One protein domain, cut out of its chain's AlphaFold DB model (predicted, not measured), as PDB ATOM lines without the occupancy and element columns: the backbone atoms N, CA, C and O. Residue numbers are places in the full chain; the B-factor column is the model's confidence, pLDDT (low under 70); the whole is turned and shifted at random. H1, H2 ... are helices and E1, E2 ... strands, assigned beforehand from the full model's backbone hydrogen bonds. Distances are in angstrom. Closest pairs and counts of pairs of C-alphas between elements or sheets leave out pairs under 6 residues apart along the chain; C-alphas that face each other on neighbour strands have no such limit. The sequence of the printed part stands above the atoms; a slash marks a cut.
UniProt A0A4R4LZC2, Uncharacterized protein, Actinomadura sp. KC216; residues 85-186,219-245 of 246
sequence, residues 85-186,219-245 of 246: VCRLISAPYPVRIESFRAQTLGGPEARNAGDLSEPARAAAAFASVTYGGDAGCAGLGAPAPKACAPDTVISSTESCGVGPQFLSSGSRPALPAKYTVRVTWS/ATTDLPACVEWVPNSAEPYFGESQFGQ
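This is residues 85 to 186 and 219 to 245 of the 246 residues of an uncharacterized protein of Actinomadura sp. KC216 (UniProt A0A4R4LZC2). Two small antiparallel sheets of three strands are set partly face to face, with E3 of the shorter sheet over E2 and E5 of the longer, twisted one. The short helix H1 sits at one far end of the elongated model, and a long looped stretch, residues 134 to 159, joins E3 to E4. The printed part has 129 residues with one named helix and six named strands, in the order E1, E2, H1, E3, E4, E5, E6; the sheets run E1, E4, E3 and E2, E5, E6. The class is mostly strand, though under half of the residues are in named elements. The whole is only just compact, close to loose, with a radius of gyration of the C-alphas of 16.7 A and spans of 53 by 32 by 22 A.

Find C-alpha 87 at (68.667, -0.062, 73.847); from there E1 runs to residue 90, 9.9 A. E2, residues 95 to 110, is the longest strand, 37.7 A, and bends by 72 degrees at residue 98. H1 is residues 118 to 123, 8.7 A, beginning at C-alpha 118, (57.816, -23.304, 50.007). E3 is residues 128 to 133, 16.8 A, and E4 is residues 160 to 167, 22.0 A. E5, residues 177 to 186, spans 29.0 A. E6, residues 219 to 227, spans 25.9 A and ends at C-alpha 227, (63.796, -10.300, 61.742).

Look first at E5, the inner strand of its sheet. It is antiparallel to E2 at 159 degrees, with N 103 and O 182 2.8 A apart, and to E6 at 155 degrees, with N 181 and O 223 2.8 A apart, both within hydrogen-bond range. In the other sheet E4 has staggered pairing: residues 160 to 162 pair with E1, where N 87 and O 162 are 2.8 A apart, and residues 162 to 167 with E3, where N 165 and O 130 are 2.8 A apart. E3 and E4 form a hairpin. Between the sheets, the closest C-alphas of E2 and E3 are those of Ala 102 and Tyr 131, 5.5 A, while E2 and E4 are apart. H1 is on neither sheet; in it every O i to N i+4 pair is within hydrogen-bond range.

The C-alphas farthest apart are those of Tyr 93 and Glu 118, 53.0 A. Residues 187 to 218 are not printed; C-alphas 186 and 219 are 6.6 A apart across the cut. The link from E3 to E4 is long. Mean pLDDT of the printed part is 75.2; look for values under 70 at residues 138 to 145, 168 to 173 and 229 to 245, among others.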
ATOM      1  N   VAL A  85      67.117  -6.960  72.693       65.75
ATOM      2  CA  VAL A  85      66.255  -6.358  71.660       65.75
ATOM      3  C   VAL A  85      66.062  -4.855  71.895       65.75
ATOM      4  O   VAL A  85      65.777  -4.122  70.965       65.75
ATOM      5  N   CYS A  86      66.291  -4.362  73.108       72.69
ATOM      6  CA  CYS A  86      66.122  -2.968  73.470       72.69
ATOM      7  C   CYS A  86      67.457  -2.256  73.793       72.69
ATOM      8  O   CYS A  86      68.449  -2.880  74.179       72.69
ATOM      9  N   ARG A  87      67.511  -0.935  73.591       78.19
ATOM     10  CA  ARG A  87      68.667  -0.062  73.847       78.19
ATOM     11  C   ARG A  87      68.357   0.909  74.981       78.19
ATOM     12  O   ARG A  87      67.331   1.582  74.951       78.19
ATOM     13  N   LEU A  88      69.278   1.015  75.936       81.38
ATOM     14  CA  LEU A  88      69.224   2.023  76.990       81.38
ATOM     15  C   LEU A  88      69.914   3.303  76.523       81.38
ATOM     16  O   LEU A  88      71.055   3.269  76.057       81.38
ATOM     17  N   ILE A  89      69.220   4.426  76.671       82.06
ATOM     18  CA  ILE A  89      69.711   5.757  76.337       82.06
ATOM     19  C   ILE A  89      69.941   6.524  77.637       82.06
ATOM     20  O   ILE A  89      69.037   6.650  78.466       82.06
ATOM     21  N   SER A  90      71.155   7.040  77.810       84.69
ATOM     22  CA  SER A  90      71.556   7.864  78.949       84.69
ATOM     23  C   SER A  90      72.412   9.045  78.491       84.69
ATOM     24  O   SER A  90      72.869   9.115  77.344       84.69
ATOM     25  N   ALA A  91      72.618  10.005  79.388       80.75
ATOM     26  CA  ALA A  91      73.395  11.206  79.113       80.75
ATOM     27  C   ALA A  91      74.332  11.514  80.286       80.75
ATOM     28  O   ALA A  91      73.987  11.244  81.426       80.75
ATOM     29  N   PRO A  92      75.507  12.124  80.071       76.50
ATOM     30  CA  PRO A  92      76.411  12.461  81.177       76.50
ATOM     31  C   PRO A  92      75.837  13.506  82.153       76.50
ATOM     32  O   PRO A  92      76.337  13.643  83.265       76.50
ATOM     33  N   TYR A  93      74.790  14.231  81.752       81.06
ATOM     34  CA  TYR A  93      74.100  15.241  82.553       81.06
ATOM     35  C   TYR A  93      72.586  15.117  82.350       81.06
ATOM     36  O   TYR A  93      72.179  14.595  81.313       81.06
ATOM     37  N   PRO A  94      71.752  15.655  83.262       86.88
ATOM     38  CA  PRO A  94      70.309  15.698  83.062       86.88
ATOM     39  C   PRO A  94      69.948  16.458  81.784       86.88
ATOM     40  O   PRO A  94      70.319  17.635  81.638       86.88
ATOM     41  N   VAL A  95      69.247  15.779  80.880       87.69
ATOM     42  CA  VAL A  95      68.697  16.309  79.629       87.69
ATOM     43  C   VAL A  95      67.282  15.773  79.441       87.69
ATOM     44  O   VAL A  95      66.979  14.643  79.816       87.69
ATOM     45  N   ARG A  96      66.409  16.594  78.870       92.00
ATOM     46  CA  ARG A  96      65.013  16.265  78.587       92.00
ATOM     47  C   ARG A  96      64.872  15.827  77.137       92.00
ATOM     48  O   ARG A  96      65.436  16.465  76.253       92.00
ATOM     49  N   ILE A  97      64.104  14.778  76.887       91.19
ATOM     50  CA  ILE A  97      63.675  14.394  75.544       91.19
ATOM     51  C   ILE A  97      62.489  15.279  75.164       91.19
ATOM     52  O   ILE A  97      61.457  15.250  75.817       91.19
ATOM     53  N   GLU A  98      62.632  16.071  74.110       92.00
ATOM     54  CA  GLU A  98      61.544  16.879  73.549       92.00
ATOM     55  C   GLU A  98      60.752  16.089  72.509       92.00
ATOM     56  O   GLU A  98      59.533  16.182  72.426       92.00
ATOM     57  N   SER A  99      61.442  15.285  71.700       92.25
ATOM     58  CA  SER A  99      60.799  14.387  70.746       92.25
ATOM     59  C   SER A  99      61.708  13.232  70.351       92.25
ATOM     60  O   SER A  99      62.929  13.277  70.519       92.25
ATOM     61  N   PHE A 100      61.086  12.192  69.811       90.06
ATOM     62  CA  PHE A 100      61.728  10.980  69.335       90.06
ATOM     63  C   PHE A 100      61.131  10.605  67.981       90.06
ATOM     64  O   PHE A 100      59.909  10.567  67.833       90.06
ATOM     65  N   ARG A 101      61.982  10.319  66.995       92.75
ATOM     66  CA  ARG A 101      61.562   9.799  65.691       92.75
ATOM     67  C   ARG A 101      62.483   8.677  65.245       92.75
ATOM     68  O   ARG A 101      63.693   8.750  65.450       92.75
ATOM     69  N   ALA A 102      61.914   7.681  64.586       90.81
ATOM     70  CA  ALA A 102      62.644   6.574  63.998       90.81
ATOM     71  C   ALA A 102      62.231   6.409  62.533       90.81
ATOM     72  O   ALA A 102      61.062   6.565  62.183       90.81
ATOM     73  N   GLN A 103      63.208   6.132  61.678       92.75
ATOM     74  CA  GLN A 103      63.021   5.983  60.242       92.75
ATOM     75  C   GLN A 103      63.911   4.855  59.727       92.75
ATOM     76  O   GLN A 103      65.128   4.906  59.883       92.75
ATOM     77  N   THR A 104      63.321   3.859  59.072       89.38
ATOM     78  CA  THR A 104      64.105   2.834  58.371       89.38
ATOM     79  C   THR A 104      64.848   3.451  57.193       89.38
ATOM     80  O   THR A 104      64.274   4.198  56.397       89.38
ATOM     81  N   LEU A 105      66.143   3.162  57.109       89.38
ATOM     82  CA  LEU A 105      67.018   3.587  56.031       89.38
ATOM     83  C   LEU A 105      67.059   2.505  54.953       89.38
ATOM     84  O   LEU A 105      67.465   1.376  55.215       89.38
ATOM     85  N   GLY A 106      66.687   2.877  53.729       88.25
ATOM     86  CA  GLY A 106      66.696   1.957  52.595       88.25
ATOM     87  C   GLY A 106      65.677   0.821  52.726       88.25
ATOM     88  O   GLY A 106      64.670   0.943  53.423       88.25
ATOM     89  N   GLY A 107      65.927  -0.264  51.994       85.12
ATOM     90  CA  GLY A 107      65.134  -1.490  52.058       85.12
ATOM     91  C   GLY A 107      65.746  -2.542  52.993       85.12
ATOM     92  O   GLY A 107      66.913  -2.420  53.368       85.12
ATOM     93  N   PRO A 108      64.981  -3.588  53.351       86.88
ATOM     94  CA  PRO A 108      65.495  -4.735  54.097       86.88
ATOM     95  C   PRO A 108      66.621  -5.446  53.340       86.88
ATOM     96  O   PRO A 108      66.497  -5.732  52.149       86.88
ATOM     97  N   GLU A 109      67.685  -5.810  54.051       87.75
ATOM     98  CA  GLU A 109      68.697  -6.739  53.553       87.75
ATOM     99  C   GLU A 109      68.218  -8.168  53.826       87.75
ATOM    100  O   GLU A 109      68.179  -8.619  54.976       87.75
ATOM    101  N   ALA A 110      67.809  -8.870  52.770       86.00
ATOM    102  CA  ALA A 110      67.289 -10.228  52.870       86.00
ATOM    103  C   ALA A 110      68.314 -11.176  53.512       86.00
ATOM    104  O   ALA A 110      69.491 -11.183  53.148       86.00
ATOM    105  N   ARG A 111      67.854 -12.022  54.437       82.81
ATOM    106  CA  ARG A 111      68.649 -13.125  54.991       82.81
ATOM    107  C   ARG A 111      68.174 -14.462  54.430       82.81
ATOM    108  O   ARG A 111      67.129 -14.545  53.786       82.81
ATOM    109  N   ASN A 112      68.966 -15.511  54.663       79.81
ATOM    110  CA  ASN A 112      68.605 -16.862  54.244       79.81
ATOM    111  C   ASN A 112      67.237 -17.249  54.836       79.81
ATOM    112  O   ASN A 112      67.023 -17.132  56.040       79.81
ATOM    113  N   ALA A 113      66.337 -17.693  53.965       73.19
ATOM    114  CA  ALA A 113      64.990 -18.154  54.283       73.19
ATOM    115  C   ALA A 113      64.794 -19.629  53.882       73.19
ATOM    116  O   ALA A 113      63.677 -20.063  53.605       73.19
ATOM    117  N   GLY A 114      65.891 -20.387  53.770       73.69
ATOM    118  CA  GLY A 114      65.895 -21.811  53.429       73.69
ATOM    119  C   GLY A 114      65.178 -22.682  54.459       73.69
ATOM    120  O   GLY A 114      64.672 -23.737  54.098       73.69
ATOM    121  N   ASP A 115      65.061 -22.193  55.693       69.12
ATOM    122  CA  ASP A 115      64.329 -22.856  56.775       69.12
ATOM    123  C   ASP A 115      62.800 -22.698  56.645       69.12
ATOM    124  O   ASP A 115      62.043 -23.311  57.396       69.12
ATOM    125  N   LEU A 116      62.317 -21.890  55.688       67.94
ATOM    126  CA  LEU A 116      60.891 -21.757  55.390       67.94
ATOM    127  C   LEU A 116      60.432 -22.829  54.401       67.94
ATOM    128  O   LEU A 116      61.060 -23.059  53.364       67.94
ATOM    129  N   SER A 117      59.254 -23.404  54.659       73.38
ATOM    130  CA  SER A 117      58.555 -24.211  53.659       73.38
ATOM    131  C   SER A 117      58.227 -23.368  52.422       73.38
ATOM    132  O   SER A 117      58.042 -22.152  52.506       73.38
ATOM    133  N   GLU A 118      58.132 -24.004  51.256       79.50
ATOM    134  CA  GLU A 118      57.816 -23.304  50.007       79.50
ATOM    135  C   GLU A 118      56.514 -22.476  50.090       79.50
ATOM    136  O   GLU A 118      56.555 -21.303  49.707       79.50
ATOM    137  N   PRO A 119      55.404 -22.979  50.679       74.50
ATOM    138  CA  PRO A 119      54.196 -22.173  50.867       74.50
ATOM    139  C   PRO A 119      54.401 -20.982  51.813       74.50
ATOM    140  O   PRO A 119      53.906 -19.889  51.535       74.50
ATOM    141  N   ALA A 120      55.148 -21.161  52.909       72.56
ATOM    142  CA  ALA A 120      55.430 -20.080  53.853       72.56
ATOM    143  C   ALA A 120      56.283 -18.989  53.199       72.56
ATOM    144  O   ALA A 120      55.972 -17.807  53.315       72.56
ATOM    145  N   ARG A 121      57.312 -19.379  52.443       76.56
ATOM    146  CA  ARG A 121      58.179 -18.456  51.707       76.56
ATOM    147  C   ARG A 121      57.429 -17.699  50.610       76.56
ATOM    148  O   ARG A 121      57.699 -16.520  50.417       76.56
ATOM    149  N   ALA A 122      56.491 -18.347  49.917       79.81
ATOM    150  CA  ALA A 122      55.666 -17.708  48.890       79.81
ATOM    151  C   ALA A 122      54.653 -16.702  49.469       79.81
ATOM    152  O   ALA A 122      54.311 -15.723  48.808       79.81
ATOM    153  N   ALA A 123      54.171 -16.933  50.694       76.06
ATOM    154  CA  ALA A 123      53.209 -16.062  51.372       76.06
ATOM    155  C   ALA A 123      53.859 -14.966  52.239       76.06
ATOM    156  O   ALA A 123      53.190 -13.988  52.588       76.06
ATOM    157  N   ALA A 124      55.129 -15.133  52.613       75.69
ATOM    158  CA  ALA A 124      55.844 -14.219  53.491       75.69
ATOM    159  C   ALA A 124      56.199 -12.893  52.800       75.69
ATOM    160  O   ALA A 124      56.371 -12.811  51.585       75.69
ATOM    161  N   ALA A 125      56.327 -11.838  53.599       81.62
ATOM    162  CA  ALA A 125      56.749 -10.517  53.144       81.62
ATOM    163  C   ALA A 125      57.739  -9.915  54.139       81.62
ATOM    164  O   ALA A 125      57.751 -10.289  55.310       81.62
ATOM    165  N   PHE A 126      58.573  -8.974  53.706       82.62
ATOM    166  CA  PHE A 126      59.386  -8.227  54.662       82.62
ATOM    167  C   PHE A 126      58.491  -7.393  55.580       82.62
ATOM    168  O   PHE A 126      57.549  -6.741  55.125       82.62
ATOM    169  N   ALA A 127      58.790  -7.425  56.877       78.81
ATOM    170  CA  ALA A 127      58.125  -6.567  57.844       78.81
ATOM    171  C   ALA A 127      58.560  -5.110  57.652       78.81
ATOM    172  O   ALA A 127      59.639  -4.823  57.132       78.81
ATOM    173  N   SER A 128      57.738  -4.180  58.125       81.56
ATOM    174  CA  SER A 128      58.213  -2.821  58.372       81.56
ATOM    175  C   SER A 128      58.802  -2.760  59.774       81.56
ATOM    176  O   SER A 128      58.203  -3.266  60.723       81.56
ATOM    177  N   VAL A 129      59.970  -2.141  59.911       82.31
ATOM    178  CA  VAL A 129      60.628  -1.963  61.207       82.31
ATOM    179  C   VAL A 129      60.712  -0.481  61.531       82.31
ATOM    180  O   VAL A 129      60.902   0.361  60.654       82.31
ATOM    181  N   THR A 130      60.542  -0.155  62.800       88.06
ATOM    182  CA  THR A 130      60.850   1.154  63.372       88.06
ATOM    183  C   THR A 130      61.427   0.950  64.771       88.06
ATOM    184  O   THR A 130      61.610  -0.185  65.202       88.06
ATOM    185  N   TYR A 131      61.732   2.026  65.484       86.50
ATOM    186  CA  TYR A 131      62.019   1.991  66.916       86.50
ATOM    187  C   TYR A 131      60.998   2.857  67.650       86.50
ATOM    188  O   TYR A 131      60.495   3.827  67.087       86.50
ATOM    189  N   GLY A 132      60.714   2.525  68.904       87.44
ATOM    190  CA  GLY A 132      59.856   3.308  69.790       87.44
ATOM    191  C   GLY A 132      60.325   3.230  71.237       87.44
ATOM    192  O   GLY A 132      61.153   2.384  71.579       87.44
ATOM    193  N   GLY A 133      59.815   4.127  72.084       86.69
ATOM    194  CA  GLY A 133      60.079   4.083  73.519       86.69
ATOM    195  C   GLY A 133      59.556   2.785  74.138       86.69
ATOM    196  O   GLY A 133      58.435   2.372  73.850       86.69
ATOM    197  N   ASP A 134      60.363   2.161  74.993       84.38
ATOM    198  CA  ASP A 134      60.057   0.881  75.629       84.38
ATOM    199  C   ASP A 134      60.441   0.919  77.118       84.38
ATOM    200  O   ASP A 134      61.612   1.058  77.468       84.38
ATOM    201  N   ALA A 135      59.442   0.830  77.999       78.62
ATOM    202  CA  ALA A 135      59.638   0.798  79.452       78.62
ATOM    203  C   ALA A 135      59.950  -0.615  79.982       78.62
ATOM    204  O   ALA A 135      60.356  -0.753  81.129       78.62
ATOM    205  N   GLY A 136      59.766  -1.659  79.168       70.94
ATOM    206  CA  GLY A 136      60.155  -3.038  79.480       70.94
ATOM    207  C   GLY A 136      61.606  -3.352  79.105       70.94
ATOM    208  O   GLY A 136      62.087  -4.462  79.326       70.94
ATOM    209  N   CYS A 137      62.310  -2.372  78.542       71.12
ATOM    210  CA  CYS A 137      63.698  -2.478  78.138       71.12
ATOM    211  C   CYS A 137      64.594  -2.869  79.314       71.12
ATOM    212  O   CYS A 137      64.792  -2.057  80.200       71.12
ATOM    213  N   ALA A 138      65.184  -4.059  79.339       59.28
ATOM    214  CA  ALA A 138      66.149  -4.427  80.377       59.28
ATOM    215  C   ALA A 138      67.564  -4.526  79.798       59.28
ATOM    216  O   ALA A 138      67.770  -5.116  78.738       59.28
ATOM    217  N   GLY A 139      68.546  -3.958  80.499       51.47
ATOM    218  CA  GLY A 139      69.962  -4.045  80.139       51.47
ATOM    219  C   GLY A 139      70.846  -4.060  81.384       51.47
ATOM    220  O   GLY A 139      70.522  -3.421  82.378       51.47
ATOM    221  N   LEU A 140      71.956  -4.808  81.355       45.72
ATOM    222  CA  LEU A 140      72.978  -4.830  82.422       45.72
ATOM    223  C   LEU A 140      72.435  -5.024  83.855       45.72
ATOM    224  O   LEU A 140      72.956  -4.446  84.804       45.72
ATOM    225  N   GLY A 141      71.392  -5.839  84.024       49.16
ATOM    226  CA  GLY A 141      70.854  -6.169  85.347       49.16
ATOM    227  C   GLY A 141      69.889  -5.139  85.943       49.16
ATOM    228  O   GLY A 141      69.474  -5.320  87.084       49.16
ATOM    229  N   ALA A 142      69.481  -4.111  85.189       46.88
ATOM    230  CA  ALA A 142      68.401  -3.216  85.592       46.88
ATOM    231  C   ALA A 142      67.392  -3.003  84.444       46.88
ATOM    232  O   ALA A 142      67.794  -2.773  83.298       46.88
ATOM    233  N   PRO A 143      66.076  -3.076  84.713       57.16
ATOM    234  CA  PRO A 143      65.089  -2.568  83.775       57.16
ATOM    235  C   PRO A 143      65.285  -1.056  83.603       57.16
ATOM    236  O   PRO A 143      65.582  -0.339  84.559       57.16
ATOM    237  N   ALA A 144      65.088  -0.562  82.385       61.41
ATOM    238  CA  ALA A 144      64.804   0.835  82.145       61.41
ATOM    239  C   ALA A 144      63.563   1.161  82.969       61.41
ATOM    240  O   ALA A 144      62.522   0.535  82.779       61.41
ATOM    241  N   PRO A 145      63.620   2.145  83.866       67.25
ATOM    242  CA  PRO A 145      62.442   2.501  84.637       67.25
ATOM    243  C   PRO A 145      61.361   3.154  83.756       67.25
ATOM    244  O   PRO A 145      60.228   3.311  84.206       67.25
ATOM    245  N   LYS A 146      61.714   3.618  82.541       85.12
ATOM    246  CA  LYS A 146      60.871   4.470  81.687       85.12
ATOM    247  C   LYS A 146      61.144   4.240  80.194       85.12
ATOM    248  O   LYS A 146      62.273   3.972  79.785       85.12
ATOM    249  N   ALA A 147      60.114   4.425  79.372       88.06
ATOM    250  CA  ALA A 147      60.237   4.500  77.917       88.06
ATOM    251  C   ALA A 147      60.883   5.828  77.492       88.06
ATOM    252  O   ALA A 147      60.642   6.857  78.121       88.06
ATOM    253  N   CYS A 148      61.664   5.842  76.409       88.31
ATOM    254  CA  CYS A 148      62.119   7.105  75.823       88.31
ATOM    255  C   CYS A 148      60.965   7.803  75.091       88.31
ATOM    256  O   CYS A 148      60.706   7.537  73.917       88.31
ATOM    257  N   ALA A 149      60.278   8.697  75.795       90.62
ATOM    258  CA  ALA A 149      59.166   9.501  75.293       90.62
ATOM    259  C   ALA A 149      59.426  11.001  75.537       90.62
ATOM    260  O   ALA A 149      60.318  11.333  76.330       90.62
ATOM    261  N   PRO A 150      58.669  11.915  74.896       92.94
ATOM    262  CA  PRO A 150      58.689  13.326  75.264       92.94
ATOM    263  C   PRO A 150      58.567  13.520  76.777       92.94
ATOM    264  O   PRO A 150      57.935  12.729  77.474       92.94
ATOM    265  N   ASP A 151      59.223  14.559  77.276       93.12
ATOM    266  CA  ASP A 151      59.274  14.973  78.678       93.12
ATOM    267  C   ASP A 151      60.098  14.063  79.604       93.12
ATOM    268  O   ASP A 151      60.354  14.421  80.755       93.12
ATOM    269  N   THR A 152      60.596  12.935  79.093       91.19
ATOM    270  CA  THR A 152      61.495  12.046  79.836       91.19
ATOM    271  C   THR A 152      62.837  12.731  80.069       91.19
ATOM    272  O   THR A 152      63.471  13.210  79.128       91.19
ATOM    273  N   VAL A 153      63.296  12.749  81.320       90.25
ATOM    274  CA  VAL A 153      64.644  13.200  81.681       90.25
ATOM    275  C   VAL A 153      65.565  11.988  81.769       90.25
ATOM    276  O   VAL A 153      65.236  11.005  82.429       90.25
ATOM    277  N   ILE A 154      66.706  12.066  81.087       86.38
ATOM    278  CA  ILE A 154      67.796  11.090  81.170       86.38
ATOM    279  C   ILE A 154      69.048  11.766  81.724       86.38
ATOM    280  O   ILE A 154      69.274  12.960  81.519       86.38
ATOM    281  N   SER A 155      69.867  11.004  82.434       84.94
ATOM    282  CA  SER A 155      71.083  11.461  83.102       84.94
ATOM    283  C   SER A 155      72.083  10.307  83.226       84.94
ATOM    284  O   SER A 155      71.947   9.283  82.557       84.94
ATOM    285  N   SER A 156      73.131  10.474  84.036       80.12
ATOM    286  CA  SER A 156      74.144   9.434  84.244       80.12
ATOM    287  C   SER A 156      73.612   8.272  85.083       80.12
ATOM    288  O   SER A 156      74.157   7.174  85.020       80.12
ATOM    289  N   THR A 157      72.548   8.516  85.848       81.00
ATOM    290  CA  THR A 157      71.889   7.548  86.732       81.00
ATOM    291  C   THR A 157      70.472   7.205  86.281       81.00
ATOM    292  O   THR A 157      69.920   6.203  86.721       81.00
ATOM    293  N   GLU A 158      69.870   8.017  85.408       84.50
ATOM    294  CA  GLU A 158      68.542   7.777  84.844       84.50
ATOM    295  C   GLU A 158      68.654   7.481  83.351       84.50
ATOM    296  O   GLU A 158      69.180   8.282  82.579       84.50
ATOM    297  N   SER A 159      68.127   6.339  82.930       84.31
ATOM    298  CA  SER A 159      68.069   5.955  81.523       84.31
ATOM    299  C   SER A 159      66.631   5.720  81.089       84.31
ATOM    300  O   SER A 159      65.732   5.537  81.914       84.31
ATOM    301  N   CYS A 160      66.419   5.725  79.780       86.69
ATOM    302  CA  CYS A 160      65.175   5.280  79.174       86.69
ATOM    303  C   CYS A 160      65.452   4.217  78.109       86.69
ATOM    304  O   CYS A 160      66.564   4.139  77.580       86.69
ATOM    305  N   GLY A 161      64.454   3.394  77.801       87.31
ATOM    306  CA  GLY A 161      64.565   2.336  76.801       87.31
ATOM    307  C   GLY A 161      63.969   2.692  75.441       87.31
ATOM    308  O   GLY A 161      62.940   3.372  75.365       87.31
ATOM    309  N   VAL A 162      64.591   2.192  74.368       86.56
ATOM    310  CA  VAL A 162      64.006   2.114  73.016       86.56
ATOM    311  C   VAL A 162      64.140   0.715  72.426       86.56
ATOM    312  O   VAL A 162      65.234   0.155  72.391       86.56
ATOM    313  N   GLY A 163      63.041   0.168  71.918       84.88
ATOM    314  CA  GLY A 163      62.993  -1.151  71.288       84.88
ATOM    315  C   GLY A 163      62.546  -1.072  69.825       84.88
ATOM    316  O   GLY A 163      61.837  -0.127  69.456       84.88
ATOM    317  N   PRO A 164      62.948  -2.032  68.976       81.56
ATOM    318  CA  PRO A 164      62.422  -2.173  67.639       81.56
ATOM    319  C   PRO A 164      60.944  -2.543  67.724       81.56
ATOM    320  O   PRO A 164      60.531  -3.402  68.500       81.56
ATOM    321  N   GLN A 165      60.147  -1.892  66.892       80.69
ATOM    322  CA  GLN A 165      58.744  -2.208  66.701       80.69
ATOM    323  C   GLN A 165      58.592  -2.778  65.300       80.69
ATOM    324  O   GLN A 165      58.958  -2.142  64.306       80.69
ATOM    325  N   PHE A 166      58.064  -3.992  65.236       75.31
ATOM    326  CA  PHE A 166      57.821  -4.696  63.991       75.31
ATOM    327  C   PHE A 166      56.353  -4.521  63.636       75.31
ATOM    328  O   PHE A 166      55.462  -4.960  64.360       75.31
ATOM    329  N   LEU A 167      56.103  -3.848  62.523       70.81
ATOM    330  CA  LEU A 167      54.773  -3.678  61.967       70.81
ATOM    331  C   LEU A 167      54.621  -4.731  60.869       70.81
ATOM    332  O   LEU A 167      55.200  -4.606  59.784       70.81
ATOM    333  N   SER A 168      53.893  -5.810  61.169       58.84
ATOM    334  CA  SER A 168      53.566  -6.816  60.161       58.84
ATOM    335  C   SER A 168      52.482  -6.280  59.225       58.84
ATOM    336  O   SER A 168      51.539  -5.603  59.638       58.84
ATOM    337  N   SER A 169      52.589  -6.598  57.935       54.09
ATOM    338  CA  SER A 169      51.548  -6.303  56.947       54.09
ATOM    339  C   SER A 169      50.400  -7.324  57.046       54.09
ATOM    340  O   SER A 169      50.133  -8.068  56.097       54.09
ATOM    341  N   GLY A 170      49.756  -7.415  58.213       58.41
ATOM    342  CA  GLY A 170      48.667  -8.357  58.496       58.41
ATOM    343  C   GLY A 170      49.137  -9.733  58.987       58.41
ATOM    344  O   GLY A 170      50.130  -9.838  59.705       58.41
ATOM    345  N   SER A 171      48.412 -10.789  58.605       61.72
ATOM    346  CA  SER A 171      48.625 -12.186  59.030       61.72
ATOM    347  C   SER A 171      49.743 -12.925  58.281       61.72
ATOM    348  O   SER A 171      49.888 -14.139  58.425       61.72
ATOM    349  N   ARG A 172      50.513 -12.225  57.439       66.00
ATOM    350  CA  ARG A 172      51.588 -12.842  56.654       66.00
ATOM    351  C   ARG A 172      52.833 -13.047  57.518       66.00
ATOM    352  O   ARG A 172      53.201 -12.126  58.248       66.00
ATOM    353  N   PRO A 173      53.520 -14.193  57.390       67.50
ATOM    354  CA  PRO A 173      54.788 -14.400  58.070       67.50
ATOM    355  C   PRO A 173      55.843 -13.388  57.588       67.50
ATOM    356  O   PRO A 173      55.879 -13.033  56.406       67.50
ATOM    357  N   ALA A 174      56.699 -12.906  58.489       74.00
ATOM    358  CA  ALA A 174      57.738 -11.940  58.134       74.00
ATOM    359  C   ALA A 174      58.964 -12.649  57.538       74.00
ATOM    360  O   ALA A 174      59.442 -13.615  58.117       74.00
ATOM    361  N   LEU A 175      59.518 -12.186  56.418       78.62
ATOM    362  CA  LEU A 175      60.770 -12.739  55.883       78.62
ATOM    363  C   LEU A 175      61.972 -12.363  56.773       78.62
ATOM    364  O   LEU A 175      62.061 -11.203  57.196       78.62
ATOM    365  N   PRO A 176      62.928 -13.291  57.004       79.38
ATOM    366  CA  PRO A 176      64.193 -12.971  57.655       79.38
ATOM    367  C   PRO A 176      64.932 -11.840  56.932       79.38
ATOM    368  O   PRO A 176      65.183 -11.918  55.725       79.38
ATOM    369  N   ALA A 177      65.311 -10.794  57.661       83.00
ATOM    370  CA  ALA A 177      66.011  -9.644  57.094       83.00
ATOM    371  C   ALA A 177      66.731  -8.813  58.156       83.00
ATOM    372  O   ALA A 177      66.369  -8.847  59.335       83.00
ATOM    373  N   LYS A 178      67.719  -8.030  57.718       86.88
ATOM    374  CA  LYS A 178      68.330  -6.958  58.508       86.88
ATOM    375  C   LYS A 178      67.793  -5.603  58.068       86.88
ATOM    376  O   LYS A 178      67.551  -5.364  56.887       86.88
ATOM    377  N   TYR A 179      67.654  -4.712  59.035       84.94
ATOM    378  CA  TYR A 179      67.174  -3.352  58.861       84.94
ATOM    379  C   TYR A 179      68.153  -2.408  59.545       84.94
ATOM    380  O   TYR A 179      68.678  -2.713  60.618       84.94
ATOM    381  N   THR A 180      68.358  -1.243  58.944       89.19
ATOM    382  CA  THR A 180      69.022  -0.121  59.607       89.19
ATOM    383  C   THR A 180      67.971   0.940  59.883       89.19
ATOM    384  O   THR A 180      67.310   1.404  58.957       89.19
ATOM    385  N   VAL A 181      67.797   1.322  61.144       86.38
ATOM    386  CA  VAL A 181      66.816   2.329  61.556       86.38
ATOM    387  C   VAL A 181      67.551   3.541  62.099       86.38
ATOM    388  O   VAL A 181      68.210   3.472  63.133       86.38
ATOM    389  N   ARG A 182      67.402   4.679  61.426       88.50
ATOM    390  CA  ARG A 182      67.867   5.964  61.928       88.50
ATOM    391  C   ARG A 182      66.930   6.463  63.002       88.50
ATOM    392  O   ARG A 182      65.765   6.758  62.742       88.50
ATOM    393  N   VAL A 183      67.463   6.625  64.196       86.19
ATOM    394  CA  VAL A 183      66.762   7.203  65.328       86.19
ATOM    395  C   VAL A 183      67.278   8.609  65.557       86.19
ATOM    396  O   VAL A 183      68.481   8.850  65.556       86.19
ATOM    397  N   THR A 184      66.365   9.563  65.717       85.94
ATOM    398  CA  THR A 184      66.699  10.944  66.054       85.94
ATOM    399  C   THR A 184      65.915  11.404  67.270       85.94
ATOM    400  O   THR A 184      64.686  11.327  67.298       85.94
ATOM    401  N   TRP A 185      66.633  11.944  68.245       84.81
ATOM    402  CA  TRP A 185      66.078  12.617  69.408       84.81
ATOM    403  C   TRP A 185      66.198  14.124  69.232       84.81
ATOM    404  O   TRP A 185      67.235  14.615  68.786       84.81
ATOM    405  N   SER A 186      65.163  14.856  69.628       88.75
ATOM    406  CA  SER A 186      65.291  16.262  70.000       88.75
ATOM    407  C   SER A 186      65.461  16.317  71.510       88.75
ATOM    408  O   SER A 186      64.642  15.759  72.237       88.75
ATOM    409  N   ALA A 219      70.094  14.797  68.242       79.00
ATOM    410  CA  ALA A 219      71.067  13.716  68.230       79.00
ATOM    411  C   ALA A 219      70.525  12.577  67.373       79.00
ATOM    412  O   ALA A 219      69.369  12.190  67.531       79.00
ATOM    413  N   THR A 220      71.356  12.030  66.492       82.81
ATOM    414  CA  THR A 220      70.967  10.957  65.574       82.81
ATOM    415  C   THR A 220      71.919   9.776  65.715       82.81
ATOM    416  O   THR A 220      73.124   9.961  65.885       82.81
ATOM    417  N   THR A 221      71.382   8.562  65.642       83.00
ATOM    418  CA  THR A 221      72.162   7.325  65.557       83.00
ATOM    419  C   THR A 221      71.437   6.312  64.681       83.00
ATOM    420  O   THR A 221      70.213   6.359  64.567       83.00
ATOM    421  N   ASP A 222      72.184   5.395  64.081       85.31
ATOM    422  CA  ASP A 222      71.628   4.319  63.271       85.31
ATOM    423  C   ASP A 222      71.675   3.028  64.101       85.31
ATOM    424  O   ASP A 222      72.731   2.623  64.589       85.31
ATOM    425  N   LEU A 223      70.513   2.408  64.316       82.88
ATOM    426  CA  LEU A 223      70.354   1.184  65.096       82.88
ATOM    427  C   LEU A 223      70.044   0.001  64.170       82.88
ATOM    428  O   LEU A 223      69.142   0.109  63.333       82.88
ATOM    429  N   PRO A 224      70.727  -1.146  64.328       84.25
ATOM    430  CA  PRO A 224      70.353  -2.360  63.620       84.25
ATOM    431  C   PRO A 224      69.078  -2.969  64.225       84.25
ATOM    432  O   PRO A 224      68.820  -2.862  65.426       84.25
ATOM    433  N   ALA A 225      68.283  -3.639  63.399       80.69
ATOM    434  CA  ALA A 225      67.184  -4.500  63.829       80.69
ATOM    435  C   ALA A 225      67.075  -5.700  62.892       80.69
ATOM    436  O   ALA A 225      67.334  -5.562  61.695       80.69
ATOM    437  N   CYS A 226      66.713  -6.872  63.419       80.12
ATOM    438  CA  CYS A 226      66.752  -8.107  62.646       80.12
ATOM    439  C   CYS A 226      65.492  -8.949  62.843       80.12
ATOM    440  O   CYS A 226      65.090  -9.299  63.946       80.12
ATOM    441  N   VAL A 227      64.849  -9.289  61.734       75.19
ATOM    442  CA  VAL A 227      63.796 -10.300  61.742       75.19
ATOM    443  C   VAL A 227      64.486 -11.639  61.558       75.19
ATOM    444  O   VAL A 227      65.172 -11.849  60.555       75.19
ATOM    445  N   GLU A 228      64.315 -12.529  62.527       74.44
ATOM    446  CA  GLU A 228      64.781 -13.907  62.454       74.44
ATOM    447  C   GLU A 228      63.585 -14.859  62.553       74.44
ATOM    448  O   GLU A 228      62.471 -14.479  62.914       74.44
ATOM    449  N   TRP A 229      63.802 -16.107  62.156       65.44
ATOM    450  CA  TRP A 229      62.864 -17.186  62.427       65.44
ATOM    451  C   TRP A 229      63.456 -18.056  63.507       65.44
ATOM    452  O   TRP A 229      64.587 -18.517  63.373       65.44
ATOM    453  N   VAL A 230      62.685 -18.289  64.562       58.53
ATOM    454  CA  VAL A 230      63.074 -19.232  65.602       58.53
ATOM    455  C   VAL A 230      62.100 -20.400  65.526       58.53
ATOM    456  O   VAL A 230      60.887 -20.181  65.515       58.53
ATOM    457  N   PRO A 231      62.596 -21.643  65.432       51.91
ATOM    458  CA  PRO A 231      61.736 -22.811  65.485       51.91
ATOM    459  C   PRO A 231      60.992 -22.823  66.824       51.91
ATOM    460  O   PRO A 231      61.616 -22.946  67.879       51.91
ATOM    461  N   ASN A 232      59.663 -22.712  66.801       51.19
ATOM    462  CA  ASN A 232      58.868 -23.018  67.985       51.19
ATOM    463  C   ASN A 232      58.951 -24.532  68.199       51.19
ATOM    464  O   ASN A 232      58.453 -25.312  67.392       51.19
ATOM    465  N   SER A 233      59.579 -24.967  69.292       48.16
ATOM    466  CA  SER A 233      59.786 -26.389  69.600       48.16
ATOM    467  C   SER A 233      58.493 -27.163  69.906       48.16
ATOM    468  O   SER A 233      58.567 -28.336  70.262       48.16
ATOM    469  N   ALA A 234      57.323 -26.522  69.813       43.62
ATOM    470  CA  ALA A 234      56.039 -27.071  70.240       43.62
ATOM    471  C   ALA A 234      55.035 -27.347  69.106       43.62
ATOM    472  O   ALA A 234      54.085 -28.083  69.354       43.62
ATOM    473  N   GLU A 235      55.228 -26.850  67.876       41.06
ATOM    474  CA  GLU A 235      54.302 -27.147  66.770       41.06
ATOM    475  C   GLU A 235      55.013 -27.406  65.432       41.06
ATOM    476  O   GLU A 235      55.856 -26.613  65.016       41.06
ATOM    477  N   PRO A 236      54.653 -28.479  64.700       40.00
ATOM    478  CA  PRO A 236      55.346 -28.869  63.473       40.00
ATOM    479  C   PRO A 236      55.095 -27.957  62.257       40.00
ATOM    480  O   PRO A 236      55.720 -28.187  61.225       40.00
ATOM    481  N   TYR A 237      54.220 -26.940  62.333       39.53
ATOM    482  CA  TYR A 237      53.863 -26.124  61.157       39.53
ATOM    483  C   TYR A 237      53.635 -24.622  61.388       39.53
ATOM    484  O   TYR A 237      53.302 -23.920  60.435       39.53
ATOM    485  N   PHE A 238      53.895 -24.093  62.584       40.84
ATOM    486  CA  PHE A 238      53.833 -22.651  62.836       40.84
ATOM    487  C   PHE A 238      55.074 -22.212  63.608       40.84
ATOM    488  O   PHE A 238      55.064 -22.045  64.826       40.84
ATOM    489  N   GLY A 239      56.184 -22.035  62.887       40.00
ATOM    490  CA  GLY A 239      57.221 -21.147  63.395       40.00
ATOM    491  C   GLY A 239      56.584 -19.766  63.533       40.00
ATOM    492  O   GLY A 239      56.045 -19.220  62.572       40.00
ATOM    493  N   GLU A 240      56.558 -19.222  64.735       40.53
ATOM    494  CA  GLU A 240      56.376 -17.789  64.869       40.53
ATOM    495  C   GLU A 240      57.761 -17.192  64.651       40.53
ATOM    496  O   GLU A 240      58.731 -17.573  65.307       40.53
ATOM    497  N   SER A 241      57.882 -16.296  63.675       42.91
ATOM    498  CA  SER A 241      59.070 -15.463  63.530       42.91
ATOM    499  C   SER A 241      59.326 -14.771  64.868       42.91
ATOM    500  O   SER A 241      58.534 -13.919  65.271       42.91
ATOM    501  N   GLN A 242      60.388 -15.156  65.580       44.94
ATOM    502  CA  GLN A 242      60.823 -14.413  66.753       44.94
ATOM    503  C   GLN A 242      61.693 -13.254  66.292       44.94
ATOM    504  O   GLN A 242      62.636 -13.398  65.515       44.94
ATOM    505  N   PHE A 243      61.351 -12.075  66.779       44.44
ATOM    506  CA  PHE A 243      61.978 -10.839  66.360       44.44
ATOM    507  C   PHE A 243      63.163 -10.519  67.276       44.44
ATOM    508  O   PHE A 243      63.027 -10.534  68.499       44.44
ATOM    509  N   GLY A 244      64.328 -10.243  66.686       44.31
ATOM    510  CA  GLY A 244      65.590 -10.080  67.403       44.31
ATOM    511  C   GLY A 244      66.382  -8.844  66.971       44.31
ATOM    512  O   GLY A 244      65.975  -8.043  66.132       44.31
ATOM    513  N   GLN A 245      67.554  -8.664  67.562       40.72
ATOM    514  CA  GLN A 245      68.564  -7.744  67.048       40.72
ATOM    515  C   GLN A 245      69.732  -8.548  66.492       40.72
ATOM    516  O   GLN A 245      70.046  -9.615  67.012       40.72
TER     517      GLN A 245